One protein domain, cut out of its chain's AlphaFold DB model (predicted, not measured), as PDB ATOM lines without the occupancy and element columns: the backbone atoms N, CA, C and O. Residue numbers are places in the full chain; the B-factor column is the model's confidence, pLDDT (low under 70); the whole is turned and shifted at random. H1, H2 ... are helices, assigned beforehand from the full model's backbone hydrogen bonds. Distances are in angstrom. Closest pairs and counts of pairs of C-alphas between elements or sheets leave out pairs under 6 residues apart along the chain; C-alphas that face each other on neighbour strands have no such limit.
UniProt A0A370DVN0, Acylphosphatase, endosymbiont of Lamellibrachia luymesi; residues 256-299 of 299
ATOM      1  N   LEU A 256      18.378 -29.605  20.686       97.38
ATOM      2  CA  LEU A 256      18.102 -30.815  19.921       97.38
ATOM      3  C   LEU A 256      16.757 -30.654  19.214       97.38
ATOM      4  O   LEU A 256      15.809 -30.138  19.798       97.38
ATOM      5  N   MET A 257      16.684 -31.103  17.964       97.56
ATOM      6  CA  MET A 257      15.441 -31.176  17.202       97.56
ATOM      7  C   MET A 257      15.045 -32.643  17.065       97.56
ATOM      8  O   MET A 257      15.872 -33.480  16.708       97.56
ATOM      9  N   ALA A 258      13.787 -32.954  17.357       96.12
ATOM     10  CA  ALA A 258      13.235 -34.298  17.261       96.12
ATOM     11  C   ALA A 258      12.040 -34.311  16.304       96.12
ATOM     12  O   ALA A 258      11.380 -33.295  16.107       96.12
ATOM     13  N   ARG A 259      11.758 -35.479  15.718       94.69
ATOM     14  CA  ARG A 259      10.685 -35.650  14.727       94.69
ATOM     15  C   ARG A 259       9.292 -35.360  15.292       94.69
ATOM     16  O   ARG A 259       8.449 -34.821  14.585       94.69
ATOM     17  N   ASP A 260       9.035 -35.804  16.520       95.31
ATOM     18  CA  ASP A 260       7.732 -35.720  17.179       95.31
ATOM     19  C   ASP A 260       7.867 -35.860  18.708       95.31
ATOM     20  O   ASP A 260       8.926 -36.224  19.231       95.31
ATOM     21  N   LEU A 261       6.766 -35.606  19.427       95.50
ATOM     22  CA  LEU A 261       6.683 -35.750  20.885       95.50
ATOM     23  C   LEU A 261       7.001 -37.175  21.363       95.50
ATOM     24  O   LEU A 261       7.529 -37.349  22.459       95.50
ATOM     25  N   ALA A 262       6.713 -38.204  20.558       95.19
ATOM     26  CA  ALA A 262       7.008 -39.588  20.922       95.19
ATOM     27  C   ALA A 262       8.520 -39.859  20.946       95.19
ATOM     28  O   ALA A 262       8.985 -40.645  21.768       95.19
ATOM     29  N   VAL A 263       9.301 -39.201  20.085       95.56
ATOM     30  CA  VAL A 263      10.764 -39.218  20.162       95.56
ATOM     31  C   VAL A 263      11.245 -38.435  21.382       95.56
ATOM     32  O   VAL A 263      12.071 -38.967  22.117       95.56
ATOM     33  N   ILE A 264      10.719 -37.234  21.643       95.69
ATOM     34  CA  ILE A 264      11.148 -36.400  22.787       95.69
ATOM     35  C   ILE A 264      10.932 -37.133  24.117       95.69
ATOM     36  O   ILE A 264      11.853 -37.206  24.928       95.69
ATOM     37  N   ARG A 265       9.770 -37.775  24.301       95.31
ATOM     38  CA  ARG A 265       9.420 -38.538  25.515       95.31
ATOM     39  C   ARG A 265      10.339 -39.731  25.808       95.31
ATOM     40  O   ARG A 265      10.317 -40.260  26.913       95.31
ATOM     41  N   LYS A 266      11.170 -40.163  24.850       94.00
ATOM     42  CA  LYS A 266      12.217 -41.176  25.095       94.00
ATOM     43  C   LYS A 266      13.431 -40.614  25.840       94.00
ATOM     44  O   LYS A 266      14.232 -41.403  26.338       94.00
ATOM     45  N   TYR A 267      13.592 -39.292  25.859       93.88
ATOM     46  CA  TYR A 267      14.772 -38.598  26.381       93.88
ATOM     47  C   TYR A 267      14.443 -37.591  27.486       93.88
ATOM     48  O   TYR A 267      15.292 -37.343  28.334       93.88
ATOM     49  N   ALA A 268      13.236 -37.029  27.499       95.88
ATOM     50  CA  ALA A 268      12.835 -35.997  28.444       95.88
ATOM     51  C   ALA A 268      11.424 -36.236  28.992       95.88
ATOM     52  O   ALA A 268      10.593 -36.881  28.346       95.88
ATOM     53  N   LEU A 269      11.157 -35.698  30.179       95.94
ATOM     54  CA  LEU A 269       9.818 -35.624  30.752       95.94
ATOM     55  C   LEU A 269       9.023 -34.541  30.010       95.94
ATOM     56  O   LEU A 269       9.493 -33.416  29.861       95.94
ATOM     57  N   VAL A 270       7.835 -34.893  29.515       96.56
ATOM     58  CA  VAL A 270       6.957 -33.983  28.763       96.56
ATOM     59  C   VAL A 270       5.539 -34.128  29.296       96.56
ATOM     60  O   VAL A 270       4.881 -35.134  29.010       96.56
ATOM     61  N   ASP A 271       5.095 -33.137  30.064       95.88
ATOM     62  CA  ASP A 271       3.695 -32.974  30.454       95.88
ATOM     63  C   ASP A 271       2.870 -32.320  29.328       95.88
ATOM     64  O   ASP A 271       3.373 -32.052  28.231       95.88
ATOM     65  N   GLU A 272       1.574 -32.127  29.567       96.31
ATOM     66  CA  GLU A 272       0.658 -31.583  28.560       96.31
ATOM     67  C   GLU A 272       0.911 -30.096  28.268       96.31
ATOM     68  O   GLU A 272       0.786 -29.674  27.118       96.31
ATOM     69  N   ASP A 273       1.354 -29.317  29.258       96.81
ATOM     70  CA  ASP A 273       1.699 -27.905  29.061       96.81
ATOM     71  C   ASP A 273       2.937 -27.772  28.161       96.81
ATOM     72  O   ASP A 273       2.931 -27.027  27.176       96.81
ATOM     73  N   ALA A 274       3.986 -28.555  28.430       97.12
ATOM     74  CA  ALA A 274       5.175 -28.623  27.590       97.12
ATOM     75  C   ALA A 274       4.853 -29.122  26.175       97.12
ATOM     76  O   ALA A 274       5.376 -28.579  25.198       97.12
ATOM     77  N   ALA A 275       3.981 -30.128  26.048       96.88
ATOM     78  CA  ALA A 275       3.516 -30.609  24.750       96.88
ATOM     79  C   ALA A 275       2.800 -29.500  23.961       96.88
ATOM     80  O   ALA A 275       3.106 -29.305  22.783       96.88
ATOM     81  N   GLY A 276       1.920 -28.734  24.614       96.69
ATOM     82  CA  GLY A 276       1.229 -27.597  24.006       96.69
ATOM     83  C   GLY A 276       2.177 -26.480  23.565       96.69
ATOM     84  O   GLY A 276       2.021 -25.925  22.478       96.69
ATOM     85  N   VAL A 277       3.211 -26.177  24.356       97.31
ATOM     86  CA  VAL A 277       4.238 -25.186  23.985       97.31
ATOM     87  C   VAL A 277       5.061 -25.657  22.786       97.31
ATOM     88  O   VAL A 277       5.300 -24.870  21.867       97.31
ATOM     89  N   LEU A 278       5.477 -26.926  22.766       96.69
ATOM     90  CA  LEU A 278       6.258 -27.506  21.668       96.69
ATOM     91  C   LEU A 278       5.480 -27.555  20.346       96.69
ATOM     92  O   LEU A 278       6.083 -27.345  19.295       96.69
ATOM     93  N   ASP A 279       4.169 -27.808  20.397       94.50
ATOM     94  CA  ASP A 279       3.290 -27.845  19.217       94.50
ATOM     95  C   ASP A 279       2.736 -26.459  18.831       94.50
ATOM     96  O   ASP A 279       2.046 -26.301  17.822       94.50
ATOM     97  N   SER A 280       3.043 -25.422  19.619       95.94
ATOM     98  CA  SER A 280       2.584 -24.062  19.337       95.94
ATOM     99  C   SER A 280       3.162 -23.522  18.018       95.94
ATOM    100  O   SER A 280       4.276 -23.886  17.626       95.94
ATOM    101  N   PRO A 281       2.487 -22.563  17.350       96.06
ATOM    102  CA  PRO A 281       3.011 -21.934  16.136       96.06
ATOM    103  C   PRO A 281       4.387 -21.279  16.308       96.06
ATOM    104  O   PRO A 281       5.091 -21.091  15.320       96.06
ATOM    105  N   ALA A 282       4.784 -20.934  17.535       96.12
ATOM    106  CA  ALA A 282       6.108 -20.389  17.818       96.12
ATOM    107  C   ALA A 282       7.228 -21.444  17.720       96.12
ATOM    108  O   ALA A 282       8.377 -21.064  17.502       96.12
ATOM    109  N   ALA A 283       6.905 -22.736  17.892       96.31
ATOM    110  CA  ALA A 283       7.829 -23.877  17.898       96.31
ATOM    111  C   ALA A 283       9.166 -23.590  18.626       96.31
ATOM    112  O   ALA A 283      10.243 -23.669  18.020       96.31
ATOM    113  N   PRO A 284       9.122 -23.199  19.914       97.62
ATOM    114  CA  PRO A 284      10.305 -22.751  20.633       97.62
ATOM    115  C   PRO A 284      11.241 -23.913  20.989       97.62
ATOM    116  O   PRO A 284      10.845 -25.075  21.073       97.62
ATOM    117  N   ILE A 285      12.495 -23.580  21.305       97.94
ATOM    118  CA  ILE A 285      13.373 -24.491  22.049       97.94
ATOM    119  C   ILE A 285      12.935 -24.450  23.515       97.94
ATOM    120  O   ILE A 285      13.097 -23.423  24.175       97.94
ATOM    121  N   LEU A 286      12.406 -25.566  24.018       97.75
ATOM    122  CA  LEU A 286      11.960 -25.715  25.401       97.75
ATOM    123  C   LEU A 286      12.993 -26.499  26.221       97.75
ATOM    124  O   LEU A 286      13.524 -27.510  25.761       97.75
ATOM    125  N   LEU A 287      13.290 -26.024  27.433       97.56
ATOM    126  CA  LEU A 287      14.098 -26.771  28.396       97.56
ATOM    127  C   LEU A 287      13.201 -27.781  29.108       97.56
ATOM    128  O   LEU A 287      12.143 -27.413  29.607       97.56
ATOM    129  N   LEU A 288      13.639 -29.035  29.140       96.50
ATOM    130  CA  LEU A 288      12.916 -30.146  29.745       96.50
ATOM    131  C   LEU A 288      13.863 -30.940  30.635       96.50
ATOM    132  O   LEU A 288      15.056 -31.048  30.330       96.50
ATOM    133  N   ASP A 289      13.317 -31.530  31.691       95.12
ATOM    134  CA  ASP A 289      14.063 -32.446  32.542       95.12
ATOM    135  C   ASP A 289      14.329 -33.764  31.813       95.12
ATOM    136  O   ASP A 289      13.466 -34.308  31.117       95.12
ATOM    137  N   GLU A 290      15.539 -34.295  31.976       92.50
ATOM    138  CA  GLU A 290      15.923 -35.578  31.396       92.50
ATOM    139  C   GLU A 290      15.092 -36.717  32.007       92.50
ATOM    140  O   GLU A 290      14.851 -36.771  33.216       92.50
ATOM    141  N   ALA A 291      14.658 -37.662  31.173       87.12
ATOM    142  CA  ALA A 291      13.965 -38.845  31.659       87.12
ATOM    143  C   ALA A 291      14.926 -39.712  32.495       87.12
ATOM    144  O   ALA A 291      16.013 -40.073  32.044       87.12
ATOM    145  N   ALA A 292      14.499 -40.120  33.694       68.88
ATOM    146  CA  ALA A 292      15.330 -40.825  34.681       68.88
ATOM    147  C   ALA A 292      15.952 -42.164  34.207       68.88
ATOM    148  O   ALA A 292      16.782 -42.744  34.908       68.88
ATOM    149  N   SER A 293      15.569 -42.690  33.037       56.94
ATOM    150  CA  SER A 293      15.969 -44.017  32.559       56.94
ATOM    151  C   SER A 293      17.281 -44.073  31.765       56.94
ATOM    152  O   SER A 293      17.587 -45.129  31.210       56.94
ATOM    153  N   ARG A 294      18.087 -43.006  31.697       53.91
ATOM    154  CA  ARG A 294      19.447 -43.090  31.137       53.91
ATOM    155  C   ARG A 294      20.493 -42.659  32.159       53.91
ATOM    156  O   ARG A 294      20.745 -41.487  32.393       53.91
ATOM    157  N   ARG A 295      21.134 -43.663  32.770       44.78
ATOM    158  CA  ARG A 295      22.430 -43.494  33.435       44.78
ATOM    159  C   ARG A 295      23.409 -42.877  32.435       44.78
ATOM    160  O   ARG A 295      23.498 -43.365  31.312       44.78
ATOM    161  N   LYS A 296      24.105 -41.835  32.900       40.66
ATOM    162  CA  LYS A 296      25.334 -41.222  32.374       40.66
ATOM    163  C   LYS A 296      25.886 -41.911  31.121       40.66
ATOM    164  O   LYS A 296      26.382 -43.032  31.200       40.66
ATOM    165  N   ILE A 297      25.861 -41.201  29.995       43.38
ATOM    166  CA  ILE A 297      26.853 -41.432  28.943       43.38
ATOM    167  C   ILE A 297      28.183 -41.040  29.592       43.38
ATOM    168  O   ILE A 297      28.440 -39.852  29.784       43.38
ATOM    169  N   ASP A 298      28.926 -42.036  30.080       31.80
ATOM    170  CA  ASP A 298      30.260 -41.816  30.640       31.80
ATOM    171  C   ASP A 298      31.160 -41.180  29.561       31.80
ATOM    172  O   ASP A 298      30.976 -41.474  28.374       31.80
ATOM    173  N   PRO A 299      32.051 -40.259  29.970       41.31
ATOM    174  CA  PRO A 299      32.755 -39.328  29.087       41.31
ATOM    175  C   PRO A 299      33.709 -39.983  28.083       41.31
ATOM    176  O   PRO A 299      34.293 -41.045  28.397       41.31
TER     177      PRO A 299
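This is residues 256 to 299 of the 299 residues of the protein "Acylphosphatase" of endosymbiont of Lamellibrachia luymesi (UniProt A0A370DVN0). This domain has little regular structure: two short helices, H1 then H2, lie close together among loops, and a long unnamed stretch turns back past them and ends in a tail that makes the length. The printed part has 44 residues, with no named strand; the class is all helix, with only 11 residues in named elements. It is only just loose, close to compact, with a radius of gyration of the C-alphas of 11.4 A, and spans 37 by 18 by 16 A.

H1, residues 261 to 264, and H2, residues 272 to 278, are close but not clearly touching: look at their closest C-alphas, Leu 261 and Ala 275, 7.2 A apart. In H2 every O i to N i+4 pair is within hydrogen-bond range; H1 is too short for such a pair, and its one O i to N i+3 pair is within range.

Find C-alpha 261 at (6.683, -35.750, 20.885), where H1 begins; it runs 4.9 A. After a short link, H2 runs 9.8 A from C-alpha 272 to C-alpha 278 at (6.258, -27.506, 21.668).

The C-alphas farthest apart are Pro 281 and Pro 299, 36.8 A. The printed part has no cut; pLDDT is under 70 at residues 292 to 299.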